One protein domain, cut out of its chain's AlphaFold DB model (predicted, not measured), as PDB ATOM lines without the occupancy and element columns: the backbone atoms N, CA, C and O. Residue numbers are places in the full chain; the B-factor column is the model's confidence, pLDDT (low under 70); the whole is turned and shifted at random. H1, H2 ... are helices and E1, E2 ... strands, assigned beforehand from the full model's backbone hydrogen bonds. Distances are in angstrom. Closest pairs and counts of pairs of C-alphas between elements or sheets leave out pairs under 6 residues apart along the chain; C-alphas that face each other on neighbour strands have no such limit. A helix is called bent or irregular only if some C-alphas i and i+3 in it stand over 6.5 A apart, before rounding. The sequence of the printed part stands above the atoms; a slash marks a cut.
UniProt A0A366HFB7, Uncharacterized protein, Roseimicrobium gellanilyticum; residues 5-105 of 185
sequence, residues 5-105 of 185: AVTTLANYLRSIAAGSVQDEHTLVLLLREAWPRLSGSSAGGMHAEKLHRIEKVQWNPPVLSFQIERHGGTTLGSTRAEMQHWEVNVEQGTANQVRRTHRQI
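What this domain is: This is residues 5 to 105 of the 185 residues of an uncharacterized protein of Roseimicrobium gellanilyticum (UniProt A0A366HFB7). Three helices, H1, H2 and H3, lie side by side in a row over one face of a twisted sheet of four strands, making two layers, helices on one face of a sheet, with the other face bare of named helices. The hairpin of E2 and E3, with its link of residues 71 to 79, reaches beyond the helices and makes one end of the longest axis. The printed part has 101 residues, in the order H1 H2 H3 E1 E2 E3 E4, of mixed class. The strands form a meander, each the antiparallel neighbour of the one before, in the order E1 - E2 - E3 - E4. The whole is compact, with a radius of gyration of the C-alphas of 13.5 A, yet elongated, spanning 43 by 25 by 21 A.

Where its parts are: H1, residues 5 to 15, begins with C-alpha 5 at (54.199, 81.367, -32.980) and is 15.6 A long. H2, residues 24 to 37, measures 19.9 A and is irregular, with C-alphas 33 and 36 7.1 A apart. H3, residues 48 to 53, is only just irregular, with C-alphas 49 and 52 7.0 A apart. E1 holds residues 54 to 60, starting at C-alpha 54 (55.119, 99.090, -26.452), and E2 residues 63 to 70, 22.0 A. E3, residues 80 to 89, spans 28.9 A. E4, residues 94 to 104, spans 29.6 A, bends by 52 degrees at residue 99 and ends with C-alpha 104 at (60.908, 111.900, -16.624).

How they stand to each other: E1 and E2 are a hairpin, with N 55 and O 67 at 2.9 A. E2 and E3 are a hairpin, with N 70 and O 82 at 2.7 A. E3 and E4 are a hairpin, with N 83 and O 101 at 2.8 A. H2 is on the sheet at a height over the sheet of 9.4 A, over E1, and runs across the strands at 82 degrees to E1 on the local plane. H1 is on the same face as H2. H1 and H2 touch, closest at the C-alphas of Ala 5 and Ala 34, 4.8 A, opposite ways at a steep tilt of 35.0 degrees, only just past shallow. H2 and H3 touch, closest at the C-alphas of Arg 32 and Ala 48, 4.8 A, opposite ways at a shallow tilt of 28 degrees. H1 and H3 are apart. H1 has every O i to N i+4 pair within hydrogen-bond range, H2 has 8 of 10, and H3 has 0 of 2 but 2 of 3 O i to N i+3 pairs.

The domain as a whole: The C-alphas farthest apart are those of Ser 15 and Gly 77, 43.2 A. The printed part has no cut, and no link is long. Mean pLDDT of the printed part is 92.2; residue 73 is under 70.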
ATOM      1  N   ALA A   5      54.462  79.981 -33.389       93.44
ATOM      2  CA  ALA A   5      54.199  81.367 -32.980       93.44
ATOM      3  C   ALA A   5      55.180  82.408 -33.573       93.44
ATOM      4  O   ALA A   5      54.755  83.461 -34.043       93.44
ATOM      5  N   VAL A   6      56.487  82.109 -33.612       94.12
ATOM      6  CA  VAL A   6      57.498  83.007 -34.215       94.12
ATOM      7  C   VAL A   6      57.303  83.092 -35.732       94.12
ATOM      8  O   VAL A   6      57.435  84.161 -36.319       94.12
ATOM      9  N   THR A   7      56.918  81.982 -36.362       95.19
ATOM     10  CA  THR A   7      56.601  81.929 -37.797       95.19
ATOM     11  C   THR A   7      55.356  82.746 -38.133       95.19
ATOM     12  O   THR A   7      55.372  83.494 -39.110       95.19
ATOM     13  N   THR A   8      54.309  82.669 -37.311       96.06
ATOM     14  CA  THR A   8      53.088  83.473 -37.469       96.06
ATOM     15  C   THR A   8      53.391  84.965 -37.353       96.06
ATOM     16  O   THR A   8      52.990  85.734 -38.226       96.06
ATOM     17  N   LEU A   9      54.173  85.370 -36.344       96.12
ATOM     18  CA  LEU A   9      54.647  86.752 -36.213       96.12
ATOM     19  C   LEU A   9      55.450  87.190 -37.449       96.12
ATOM     20  O   LEU A   9      55.193  88.257 -38.001       96.12
ATOM     21  N   ALA A  10      56.389  86.363 -37.912       96.00
ATOM     22  CA  ALA A  10      57.211  86.670 -39.081       96.00
ATOM     23  C   ALA A  10      56.369  86.841 -40.357       96.00
ATOM     24  O   ALA A  10      56.619  87.752 -41.143       96.00
ATOM     25  N   ASN A  11      55.360  85.991 -40.562       96.06
ATOM     26  CA  ASN A  11      54.442  86.089 -41.700       96.06
ATOM     27  C   ASN A  11      53.618  87.378 -41.656       96.06
ATOM     28  O   ASN A  11      53.513  88.061 -42.671       96.06
ATOM     29  N   TYR A  12      53.092  87.737 -40.482       95.44
ATOM     30  CA  TYR A  12      52.372  88.995 -40.298       95.44
ATOM     31  C   TYR A  12      53.267  90.205 -40.597       95.44
ATOM     32  O   TYR A  12      52.894  91.061 -41.396       95.44
ATOM     33  N   LEU A  13      54.484  90.245 -40.049       95.25
ATOM     34  CA  LEU A  13      55.423  91.341 -40.309       95.25
ATOM     35  C   LEU A  13      55.831  91.428 -41.788       95.25
ATOM     36  O   LEU A  13      55.971  92.519 -42.331       95.25
ATOM     37  N   ARG A  14      55.964  90.294 -42.484       95.06
ATOM     38  CA  ARG A  14      56.206  90.281 -43.937       95.06
ATOM     39  C   ARG A  14      55.026  90.795 -44.765       95.06
ATOM     40  O   ARG A  14      55.246  91.224 -45.891       95.06
ATOM     41  N   SER A  15      53.801  90.749 -44.239       94.12
ATOM     42  CA  SER A  15      52.619  91.281 -44.931       94.12
ATOM     43  C   SER A  15      52.419  92.790 -44.774       94.12
ATOM     44  O   SER A  15      51.604  93.362 -45.495       94.12
ATOM     45  N   ILE A  16      53.149  93.443 -43.865       92.81
ATOM     46  CA  ILE A  16      53.072  94.894 -43.668       92.81
ATOM     47  C   ILE A  16      54.266  95.600 -44.314       92.81
ATOM     48  O   ILE A  16      55.349  95.034 -44.469       92.81
ATOM     49  N   ALA A  17      54.073  96.868 -44.679       93.19
ATOM     50  CA  ALA A  17      55.146  97.701 -45.204       93.19
ATOM     51  C   ALA A  17      56.232  97.943 -44.142       93.19
ATOM     52  O   ALA A  17      55.946  98.057 -42.948       93.19
ATOM     53  N   ALA A  18      57.484  98.057 -44.589       95.62
ATOM     54  CA  ALA A  18      58.568  98.522 -43.735       95.62
ATOM     55  C   ALA A  18      58.297  99.960 -43.254       95.62
ATOM     56  O   ALA A  18      57.699 100.770 -43.964       95.62
ATOM     57  N   GLY A  19      58.776 100.284 -42.056       95.00
ATOM     58  CA  GLY A  19      58.607 101.581 -41.413       95.00
ATOM     59  C   GLY A  19      57.771 101.508 -40.138       95.00
ATOM     60  O   GLY A  19      57.812 100.529 -39.394       95.00
ATOM     61  N   SER A  20      57.057 102.593 -39.841       94.06
ATOM     62  CA  SER A  20      56.231 102.692 -38.634       94.06
ATOM     63  C   SER A  20      55.008 101.782 -38.734       94.06
ATOM     64  O   SER A  20      54.253 101.854 -39.703       94.06
ATOM     65  N   VAL A  21      54.791 100.965 -37.703       92.06
ATOM     66  CA  VAL A  21      53.600 100.115 -37.601       92.06
ATOM     67  C   VAL A  21      52.485 100.919 -36.935       92.06
ATOM     68  O   VAL A  21      52.662 101.386 -35.816       92.06
ATOM     69  N   GLN A  22      51.367 101.127 -37.637       78.56
ATOM     70  CA  GLN A  22      50.255 101.970 -37.167       78.56
ATOM     71  C   GLN A  22      49.188 101.178 -36.390       78.56
ATOM     72  O   GLN A  22      48.647 101.685 -35.412       78.56
ATOM     73  N   ASP A  23      48.894  99.938 -36.799       74.44
ATOM     74  CA  ASP A  23      48.009  99.028 -36.061       74.44
ATOM     75  C   ASP A  23      48.839  98.059 -35.213       74.44
ATOM     76  O   ASP A  23      49.380  97.053 -35.686       74.44
ATOM     77  N   GLU A  24      48.965  98.403 -33.935       84.38
ATOM     78  CA  GLU A  24      49.752  97.640 -32.977       84.38
ATOM     79  C   GLU A  24      48.951  96.503 -32.319       84.38
ATOM     80  O   GLU A  24      49.560  95.633 -31.704       84.38
ATOM     81  N   HIS A  25      47.615  96.436 -32.437       90.31
ATOM     82  CA  HIS A  25      46.830  95.469 -31.653       90.31
ATOM     83  C   HIS A  25      47.128  94.020 -32.063       90.31
ATOM     84  O   HIS A  25      47.513  93.192 -31.231       90.31
ATOM     85  N   THR A  26      47.008  93.723 -33.360       92.88
ATOM     86  CA  THR A  26      47.325  92.395 -33.909       92.88
ATOM     87  C   THR A  26      48.793  92.049 -33.680       92.88
ATOM     88  O   THR A  26      49.116  90.940 -33.250       92.88
ATOM     89  N   LEU A  27      49.686  93.023 -33.881       95.38
ATOM     90  CA  LEU A  27      51.110  92.856 -33.617       95.38
ATOM     91  C   LEU A  27      51.376  92.459 -32.162       95.38
ATOM     92  O   LEU A  27      52.122  91.517 -31.917       95.38
ATOM     93  N   VAL A  28      50.785  93.164 -31.196       95.94
ATOM     94  CA  VAL A  28      50.992  92.915 -29.766       95.94
ATOM     95  C   VAL A  28      50.528  91.514 -29.392       95.94
ATOM     96  O   VAL A  28      51.230  90.837 -28.640       95.94
ATOM     97  N   LEU A  29      49.391  91.047 -29.913       95.62
ATOM     98  CA  LEU A  29      48.913  89.683 -29.660       95.62
ATOM     99  C   LEU A  29      49.893  88.628 -30.190       95.62
ATOM    100  O   LEU A  29      50.308  87.746 -29.436       95.62
ATOM    101  N   LEU A  30      50.326  88.764 -31.444       96.25
ATOM    102  CA  LEU A  30      51.274  87.833 -32.062       96.25
ATOM    103  C   LEU A  30      52.645  87.870 -31.380       96.25
ATOM    104  O   LEU A  30      53.253  86.833 -31.116       96.25
ATOM    105  N   LEU A  31      53.128  89.067 -31.049       96.81
ATOM    106  CA  LEU A  31      54.400  89.255 -30.366       96.81
ATOM    107  C   LEU A  31      54.362  88.656 -28.959       96.81
ATOM    108  O   LEU A  31      55.332  88.024 -28.557       96.81
ATOM    109  N   ARG A  32      53.248  88.796 -28.228       96.56
ATOM    110  CA  ARG A  32      53.043  88.162 -26.914       96.56
ATOM    111  C   ARG A  32      53.129  86.653 -26.970       96.56
ATOM    112  O   ARG A  32      53.762  86.057 -26.102       96.56
ATOM    113  N   GLU A  33      52.497  86.054 -27.968       95.94
ATOM    114  CA  GLU A  33      52.512  84.607 -28.151       95.94
ATOM    115  C   GLU A  33      53.909  84.101 -28.542       95.94
ATOM    116  O   GLU A  33      54.384  83.086 -28.029       95.94
ATOM    117  N   ALA A  34      54.607  84.842 -29.407       96.56
ATOM    118  CA  ALA A  34      55.964  84.516 -29.826       96.56
ATOM    119  C   ALA A  34      57.011  84.755 -28.722       96.56
ATOM    120  O   ALA A  34      58.018  84.045 -28.678       96.56
ATOM    121  N   TRP A  35      56.783  85.719 -27.822       97.31
ATOM    122  CA  TRP A  35      57.776  86.222 -26.866       97.31
ATOM    123  C   TRP A  35      58.510  85.133 -26.072       97.31
ATOM    124  O   TRP A  35      59.740  85.123 -26.111       97.31
ATOM    125  N   PRO A  36      57.830  84.162 -25.420       95.56
ATOM    126  CA  PRO A  36      58.500  83.140 -24.608       95.56
ATOM    127  C   PRO A  36      59.386  82.186 -25.421       95.56
ATOM    128  O   PRO A  36      60.107  81.373 -24.848       95.56
ATOM    129  N   ARG A  37      59.292  82.232 -26.755       95.94
ATOM    130  CA  ARG A  37      60.062  81.401 -27.688       95.94
ATOM    131  C   ARG A  37      61.272  82.131 -28.264       95.94
ATOM    132  O   ARG A  37      62.114  81.481 -28.874       95.94
ATOM    133  N   LEU A  38      61.359  83.450 -28.084       96.44
ATOM    134  CA  LEU A  38      62.489  84.249 -28.543       96.44
ATOM    135  C   LEU A  38      63.650  84.121 -27.552       96.44
ATOM    136  O   LEU A  38      63.484  84.339 -26.347       96.44
ATOM    137  N   SER A  39      64.837  83.802 -28.060       96.56
ATOM    138  CA  SER A  39      66.054  83.788 -27.244       96.56
ATOM    139  C   SER A  39      66.386  85.209 -26.777       96.56
ATOM    140  O   SER A  39      66.351  86.137 -27.579       96.56
ATOM    141  N   GLY A  40      66.675  85.392 -25.483       95.38
ATOM    142  CA  GLY A  40      66.948  86.707 -24.876       95.38
ATOM    143  C   GLY A  40      65.714  87.482 -24.385       95.38
ATOM    144  O   GLY A  40      65.853  88.499 -23.708       95.38
ATOM    145  N   SER A  41      64.506  86.965 -24.623       94.12
ATOM    146  CA  SER A  41      63.227  87.615 -24.281       94.12
ATOM    147  C   SER A  41      62.999  87.894 -22.787       94.12
ATOM    148  O   SER A  41      62.204  88.766 -22.439       94.12
ATOM    149  N   SER A  42      63.692  87.191 -21.890       91.81
ATOM    150  CA  SER A  42      63.614  87.400 -20.436       91.81
ATOM    151  C   SER A  42      64.587  88.462 -19.907       91.81
ATOM    152  O   SER A  42      64.532  88.822 -18.724       91.81
ATOM    153  N   ALA A  43      65.480  88.986 -20.756       89.56
ATOM    154  CA  ALA A  43      66.457  89.990 -20.350       89.56
ATOM    155  C   ALA A  43      65.770  91.245 -19.781       89.56
ATOM    156  O   ALA A  43      64.658  91.614 -20.157       89.56
ATOM    157  N   GLY A  44      66.413  91.894 -18.807       82.44
ATOM    158  CA  GLY A  44      65.876  93.120 -18.205       82.44
ATOM    159  C   GLY A  44      64.532  92.952 -17.478       82.44
ATOM    160  O   GLY A  44      63.841  93.951 -17.256       82.44
ATOM    161  N   GLY A  45      64.152  91.717 -17.112       87.00
ATOM    162  CA  GLY A  45      62.887  91.410 -16.440       87.00
ATOM    163  C   GLY A  45      61.670  91.603 -17.344       87.00
ATOM    164  O   GLY A  45      60.603  92.008 -16.866       87.00
ATOM    165  N   MET A  46      61.837  91.400 -18.650       90.88
ATOM    166  CA  MET A  46      60.771  91.524 -19.635       90.88
ATOM    167  C   MET A  46      59.944  90.239 -19.708       90.88
ATOM    168  O   MET A  46      60.471  89.133 -19.673       90.88
ATOM    169  N   HIS A  47      58.626  90.401 -19.776       91.69
ATOM    170  CA  HIS A  47      57.674  89.300 -19.876       91.69
ATOM    171  C   HIS A  47      56.563  89.679 -20.856       91.69
ATOM    172  O   HIS A  47      56.293  90.866 -21.074       91.69
ATOM    173  N   ALA A  48      55.919  88.667 -21.436       93.62
ATOM    174  CA  ALA A  48      54.964  88.840 -22.523       93.62
ATOM    175  C   ALA A  48      53.789  89.758 -22.142       93.62
ATOM    176  O   ALA A  48      53.402  90.629 -22.922       93.62
ATOM    177  N   GLU A  49      53.259  89.661 -20.920       91.56
ATOM    178  CA  GLU A  49      52.111  90.460 -20.480       91.56
ATOM    179  C   GLU A  49      52.374  91.967 -20.547       91.56
ATOM    180  O   GLU A  49      51.434  92.745 -20.686       91.56
ATOM    181  N   LYS A  50      53.641  92.403 -20.522       91.44
ATOM    182  CA  LYS A  50      54.039  93.820 -20.556       91.44
ATOM    183  C   LYS A  50      53.957  94.431 -21.952       91.44
ATOM    184  O   LYS A  50      53.865  95.649 -22.063       91.44
ATOM    185  N   LEU A  51      53.900  93.615 -23.005       94.19
ATOM    186  CA  LEU A  51      53.936  94.065 -24.401       94.19
ATOM    187  C   LEU A  51      52.722  94.909 -24.843       94.19
ATOM    188  O   LEU A  51      52.737  95.420 -25.947       94.19
ATOM    189  N   HIS A  52      51.698  95.122 -24.001       92.06
ATOM    190  CA  HIS A  52      50.652  96.125 -24.311       92.06
ATOM    191  C   HIS A  52      51.149  97.570 -24.195       92.06
ATOM    192  O   HIS A  52      50.415  98.488 -24.531       92.06
ATOM    193  N   ARG A  53      52.343  97.781 -23.633       92.44
ATOM    194  CA  ARG A  53      52.909  99.109 -23.353       92.44
ATOM    195  C   ARG A  53      54.006  99.492 -24.337       92.44
ATOM    196  O   ARG A  53      54.811 100.367 -24.021       92.44
ATOM    197  N   ILE A  54      54.130  98.752 -25.439       95.06
ATOM    198  CA  ILE A  54      55.119  99.090 -26.452       95.06
ATOM    199  C   ILE A  54      54.732 100.409 -27.112       95.06
ATOM    200  O   ILE A  54      53.563 100.772 -27.168       95.06
ATOM    201  N   GLU A  55      55.734 101.146 -27.557       94.38
ATOM    202  CA  GLU A  55      55.563 102.401 -28.277       94.38
ATOM    203  C   GLU A  55      56.674 102.545 -29.319       94.38
ATOM    204  O   GLU A  55      57.732 101.908 -29.226       94.38
ATOM    205  N   LYS A  56      56.445 103.429 -30.300       94.50
ATOM    206  CA  LYS A  56      57.389 103.729 -31.391       94.50
ATOM    207  C   LYS A  56      57.836 102.465 -32.121       94.50
ATOM    208  O   LYS A  56      59.029 102.255 -32.344       94.50
ATOM    209  N   VAL A  57      56.867 101.627 -32.463       97.06
ATOM    210  CA  VAL A  57      57.122 100.376 -33.160       97.06
ATOM    211  C   VAL A  57      57.590 100.661 -34.588       97.06
ATOM    212  O   VAL A  57      56.932 101.376 -35.350       97.06
ATOM    213  N   GLN A  58      58.730 100.083 -34.956       97.38
ATOM    214  CA  GLN A  58      59.283 100.157 -36.303       97.38
ATOM    215  C   GLN A  58      59.618  98.767 -36.814       97.38
ATOM    216  O   GLN A  58      60.329  98.000 -36.162       97.38
ATOM    217  N   TRP A  59      59.139  98.470 -38.011       97.62
ATOM    218  CA  TRP A  59      59.485  97.278 -38.755       97.62
ATOM    219  C   TRP A  59      60.529  97.618 -39.817       97.62
ATOM    220  O   TRP A  59      60.234  98.298 -40.795       97.62
ATOM    221  N   ASN A  60      61.756  97.149 -39.627       97.31
ATOM    222  CA  ASN A  60      62.812  97.209 -40.629       97.31
ATOM    223  C   ASN A  60      63.270  95.772 -40.893       97.31
ATOM    224  O   ASN A  60      64.117  95.283 -40.141       97.31
ATOM    225  N   PRO A  61      62.667  95.065 -41.871       96.19
ATOM    226  CA  PRO A  61      62.896  93.640 -42.067       96.19
ATOM    227  C   PRO A  61      64.387  93.259 -42.008       96.19
ATOM    228  O   PRO A  61      65.197  93.933 -42.644       96.19
ATOM    229  N   PRO A  62      64.774  92.197 -41.270       96.81
ATOM    230  CA  PRO A  62      63.936  91.260 -40.511       96.81
ATOM    231  C   PRO A  62      63.713  91.659 -39.034       96.81
ATOM    232  O   PRO A  62      63.367  90.810 -38.206       96.81
ATOM    233  N   VAL A  63      63.952  92.921 -38.670       98.31
ATOM    234  CA  VAL A  63      63.977  93.399 -37.282       98.31
ATOM    235  C   VAL A  63      62.760  94.263 -36.952       98.31
ATOM    236  O   VAL A  63      62.508  95.300 -37.564       98.31
ATOM    237  N   LEU A  64      62.027  93.859 -35.917       98.00
ATOM    238  CA  LEU A  64      61.013  94.681 -35.265       98.00
ATOM    239  C   LEU A  64      61.641  95.377 -34.059       98.00
ATOM    240  O   LEU A  64      62.138  94.712 -33.154       98.00
ATOM    241  N   SER A  65      61.586  96.702 -34.015       98.06
ATOM    242  CA  SER A  65      62.082  97.488 -32.887       98.06
ATOM    243  C   SER A  65      60.959  98.243 -32.191       98.06
ATOM    244  O   SER A  65      59.991  98.658 -32.828       98.06
ATOM    245  N   PHE A  66      61.068  98.402 -30.874       97.25
ATOM    246  CA  PHE A  66      60.104  99.155 -30.073       97.25
ATOM    247  C   PHE A  66      60.718  99.630 -28.755       97.25
ATOM    248  O   PHE A  66      61.779  99.165 -28.319       97.25
ATOM    249  N   GLN A  67      60.036 100.566 -28.102       96.56
ATOM    250  CA  GLN A  67      60.357 101.030 -26.756       96.56
ATOM    251  C   GLN A  67      59.295 100.540 -25.772       96.56
ATOM    252  O   GLN A  67      58.138 100.368 -26.139       96.56
ATOM    253  N   ILE A  68      59.683 100.304 -24.521       94.44
ATOM    254  CA  ILE A  68      58.746  99.985 -23.442       94.44
ATOM    255  C   ILE A  68      59.167 100.656 -22.136       94.44
ATOM    256  O   ILE A  68      60.335 100.627 -21.738       94.44
ATOM    257  N   GLU A  69      58.192 101.249 -21.454       93.12
ATOM    258  CA  GLU A  69      58.388 101.908 -20.168       93.12
ATOM    259  C   GLU A  69      58.372 100.910 -18.992       93.12
ATOM    260  O   GLU A  69      57.544  99.995 -18.893       93.12
ATOM    261  N   ARG A  70      59.305 101.091 -18.055       88.62
ATOM    262  CA  ARG A  70      59.504 100.274 -16.855       88.62
ATOM    263  C   ARG A  70      59.479 101.150 -15.601       88.62
ATOM    264  O   ARG A  70      60.346 101.989 -15.367       88.62
ATOM    265  N   HIS A  71      58.532 100.845 -14.720       81.50
ATOM    266  CA  HIS A  71      58.276 101.564 -13.465       81.50
ATOM    267  C   HIS A  71      58.991 100.982 -12.232       81.50
ATOM    268  O   HIS A  71      58.621 101.273 -11.100       81.50
ATOM    269  N   GLY A  72      60.016 100.142 -12.416       75.94
ATOM    270  CA  GLY A  72      60.693  99.490 -11.284       75.94
ATOM    271  C   GLY A  72      61.356 100.479 -10.318       75.94
ATOM    272  O   GLY A  72      61.351 100.266  -9.114       75.94
ATOM    273  N   GLY A  73      61.894 101.587 -10.834       69.94
ATOM    274  CA  GLY A  73      62.461 102.645  -9.998       69.94
ATOM    275  C   GLY A  73      61.409 103.588  -9.414       69.94
ATOM    276  O   GLY A  73      61.629 104.161  -8.348       69.94
ATOM    277  N   THR A  74      60.268 103.777 -10.086       73.88
ATOM    278  CA  THR A  74      59.241 104.731  -9.637       73.88
ATOM    279  C   THR A  74      58.501 104.220  -8.404       73.88
ATOM    280  O   THR A  74      58.166 105.019  -7.535       73.88
ATOM    281  N   THR A  75      58.346 102.900  -8.245       73.56
ATOM    282  CA  THR A  75      57.844 102.291  -6.995       73.56
ATOM    283  C   THR A  75      58.762 102.545  -5.795       73.56
ATOM    284  O   THR A  75      58.302 102.527  -4.659       73.56
ATOM    285  N   LEU A  76      60.044 102.835  -6.036       71.12
ATOM    286  CA  LEU A  76      61.026 103.226  -5.018       71.12
ATOM    287  C   LEU A  76      61.199 104.750  -4.905       71.12
ATOM    288  O   LEU A  76      62.137 105.218  -4.257       71.12
ATOM    289  N   GLY A  77      60.315 105.531  -5.529       71.12
ATOM    290  CA  GLY A  77      60.331 106.988  -5.444       71.12
ATOM    291  C   GLY A  77      61.144 107.709  -6.514       71.12
ATOM    292  O   GLY A  77      61.319 108.928  -6.447       71.12
ATOM    293  N   SER A  78      61.646 106.995  -7.522       77.88
ATOM    294  CA  SER A  78      62.217 107.656  -8.694       77.88
ATOM    295  C   SER A  78      61.143 108.481  -9.401       77.88
ATOM    296  O   SER A  78      60.043 108.010  -9.670       77.88
ATOM    297  N   THR A  79      61.495 109.701  -9.792       82.38
ATOM    298  CA  THR A  79      60.664 110.517 -10.693       82.38
ATOM    299  C   THR A  79      60.837 110.121 -12.163       82.38
ATOM    300  O   THR A  79      60.223 110.722 -13.044       82.38
ATOM    301  N   ARG A  80      61.694 109.127 -12.434       85.31
ATOM    302  CA  ARG A  80      62.078 108.655 -13.765       85.31
ATOM    303  C   ARG A  80      61.711 107.188 -13.942       85.31
ATOM    304  O   ARG A  80      62.072 106.372 -13.090       85.31
ATOM    305  N   ALA A  81      61.072 106.864 -15.062       89.44
ATOM    306  CA  ALA A  81      60.899 105.493 -15.521       89.44
ATOM    307  C   ALA A  81      62.076 105.084 -16.413       89.44
ATOM    308  O   ALA A  81      62.624 105.907 -17.155       89.44
ATOM    309  N   GLU A  82      62.473 103.817 -16.330       91.56
ATOM    310  CA  GLU A  82      63.424 103.232 -17.274       91.56
ATOM    311  C   GLU A  82      62.696 102.994 -18.602       91.56
ATOM    312  O   GLU A  82      61.594 102.459 -18.624       91.56
ATOM    313  N   MET A  83      63.315 103.379 -19.710       95.12
ATOM    314  CA  MET A  83      62.842 103.076 -21.056       95.12
ATOM    315  C   MET A  83      63.753 102.009 -21.649       95.12
ATOM    316  O   MET A  83      64.954 102.239 -21.826       95.12
ATOM    317  N   GLN A  84      63.198 100.844 -21.954       95.94
ATOM    318  CA  GLN A  84      63.929  99.761 -22.600       95.94
ATOM    319  C   GLN A  84      63.681  99.799 -24.101       95.94
ATOM    320  O   GLN A  84      62.541  99.945 -24.532       95.94
ATOM    321  N   HIS A  85      64.746  99.666 -24.881       97.38
ATOM    322  CA  HIS A  85      64.678  99.555 -26.331       97.38
ATOM    323  C   HIS A  85      64.952  98.106 -26.704       97.38
ATOM    324  O   HIS A  85      65.960  97.539 -26.263       97.38
ATOM    325  N   TRP A  86      64.061  97.539 -27.500       98.00
ATOM    326  CA  TRP A  86      64.085  96.140 -27.888       98.00
ATOM    327  C   TRP A  86      64.169  96.002 -29.397       98.00
ATOM    328  O   TRP A  86      63.538  96.768 -30.122       98.00
ATOM    329  N   GLU A  87      64.920  94.999 -29.833       98.31
ATOM    330  CA  GLU A  87      64.989  94.540 -31.215       98.31
ATOM    331  C   GLU A  87      64.671  93.048 -31.256       98.31
ATOM    332  O   GLU A  87      65.296  92.245 -30.561       98.31
ATOM    333  N   VAL A  88      63.680  92.684 -32.062       98.00
ATOM    334  CA  VAL A  88      63.243  91.310 -32.293       98.00
ATOM    335  C   VAL A  88      63.588  90.940 -33.723       98.00
ATOM    336  O   VAL A  88      62.996  91.470 -34.663       98.00
ATOM    337  N   ASN A  89      64.535  90.022 -33.891       97.81
ATOM    338  CA  ASN A  89      64.866  89.466 -35.194       97.81
ATOM    339  C   ASN A  89      64.045  88.190 -35.402       97.81
ATOM    340  O   ASN A  89      64.286  87.169 -34.750       97.81
ATOM    341  N   VAL A  90      63.062  88.250 -36.302       95.88
ATOM    342  CA  VAL A  90      62.125  87.135 -36.512       95.88
ATOM    343  C   VAL A  90      62.702  85.980 -37.322       95.88
ATOM    344  O   VAL A  90      62.145  84.891 -37.279       95.88
ATOM    345  N   GLU A  91      63.813  86.185 -38.027       94.75
ATOM    346  CA  GLU A  91      64.511  85.113 -38.746       94.75
ATOM    347  C   GLU A  91      65.432  84.326 -37.816       94.75
ATOM    348  O   GLU A  91      65.506  83.101 -37.885       94.75
ATOM    349  N   GLN A  92      66.106  85.029 -36.906       95.00
ATOM    350  CA  GLN A  92      66.980  84.415 -35.907       95.00
ATOM    351  C   GLN A  92      66.213  83.909 -34.679       95.00
ATOM    352  O   GLN A  92      66.755  83.135 -33.893       95.00
ATOM    353  N   GLY A  93      64.967  84.353 -34.484       95.94
ATOM    354  CA  GLY A  93      64.177  84.029 -33.298       95.94
ATOM    355  C   GLY A  93      64.775  84.615 -32.018       95.94
ATOM    356  O   GLY A  93      64.766  83.962 -30.972       95.94
ATOM    357  N   THR A  94      65.327  85.828 -32.092       97.12
ATOM    358  CA  THR A  94      65.997  86.501 -30.969       97.12
ATOM    359  C   THR A  94      65.269  87.781 -30.571       97.12
ATOM    360  O   THR A  94      64.629  88.436 -31.393       97.12
ATOM    361  N   ALA A  95      65.367  88.134 -29.291       97.75
ATOM    362  CA  ALA A  95      64.911  89.392 -28.721       97.75
ATOM    363  C   ALA A  95      66.044  89.978 -27.876       97.75
ATOM    364  O   ALA A  95      66.451  89.388 -26.875       97.75
ATOM    365  N   ASN A  96      66.542  91.146 -28.271       97.50
ATOM    366  CA  ASN A  96      67.678  91.793 -27.631       97.50
ATOM    367  C   ASN A  96      67.267  93.136 -27.042       97.50
ATOM    368  O   ASN A  96      66.661  93.972 -27.713       97.50
ATOM    369  N   GLN A  97      67.658  93.370 -25.792       96.25
ATOM    370  CA  GLN A  97      67.586  94.692 -25.196       96.25
ATOM    371  C   GLN A  97      68.832  95.491 -25.597       96.25
ATOM    372  O   GLN A  97      69.900  95.316 -25.012       96.25
ATOM    373  N   VAL A  98      68.696  96.390 -26.568       95.62
ATOM    374  CA  VAL A  98      69.841  97.102 -27.164       95.62
ATOM    375  C   VAL A  98      70.207  98.392 -26.435       95.62
ATOM    376  O   VAL A  98      71.348  98.848 -26.493       95.62
ATOM    377  N   ARG A  99      69.254  99.009 -25.725       93.94
ATOM    378  CA  ARG A  99      69.493 100.270 -25.012       93.94
ATOM    379  C   ARG A  99      68.579 100.429 -23.803       93.94
ATOM    380  O   ARG A  99      67.427  99.994 -23.801       93.94
ATOM    381  N   ARG A 100      69.095 101.124 -22.786       93.56
ATOM    382  CA  ARG A 100      68.324 101.663 -21.660       93.56
ATOM    383  C   ARG A 100      68.441 103.175 -21.647       93.56
ATOM    384  O   ARG A 100      69.542 103.722 -21.689       93.56
ATOM    385  N   THR A 101      67.307 103.852 -21.592       92.56
ATOM    386  CA  THR A 101      67.235 105.293 -21.347       92.56
ATOM    387  C   THR A 101      66.275 105.556 -20.192       92.56
ATOM    388  O   THR A 101      65.837 104.628 -19.517       92.56
ATOM    389  N   HIS A 102      65.997 106.823 -19.897       91.25
ATOM    390  CA  HIS A 102      65.087 107.190 -18.820       91.25
ATOM    391  C   HIS A 102      64.168 108.314 -19.278       91.25
ATOM    392  O   HIS A 102      64.644 109.303 -19.843       91.25
ATOM    393  N   ARG A 103      62.879 108.189 -18.963       87.75
ATOM    394  CA  ARG A 103      61.864 109.226 -19.169       87.75
ATOM    395  C   ARG A 103      61.506 109.856 -17.828       87.75
ATOM    396  O   ARG A 103      61.338 109.155 -16.835       87.75
ATOM    397  N   GLN A 104      61.409 111.180 -17.793       86.12
ATOM    398  CA  GLN A 104      60.908 111.900 -16.624       86.12
ATOM    399  C   GLN A 104      59.379 111.752 -16.569       86.12
ATOM    400  O   GLN A 104      58.713 112.144 -17.520       86.12
ATOM    401  N   ILE A 105      58.839 111.191 -15.482       83.38
ATOM    402  CA  ILE A 105      57.394 110.943 -15.302       83.38
ATOM    403  C   ILE A 105      56.758 111.971 -14.359       83.38
ATOM    404  O   ILE A 105      55.616 112.374 -14.547       83.38
TER     405      ILE A 105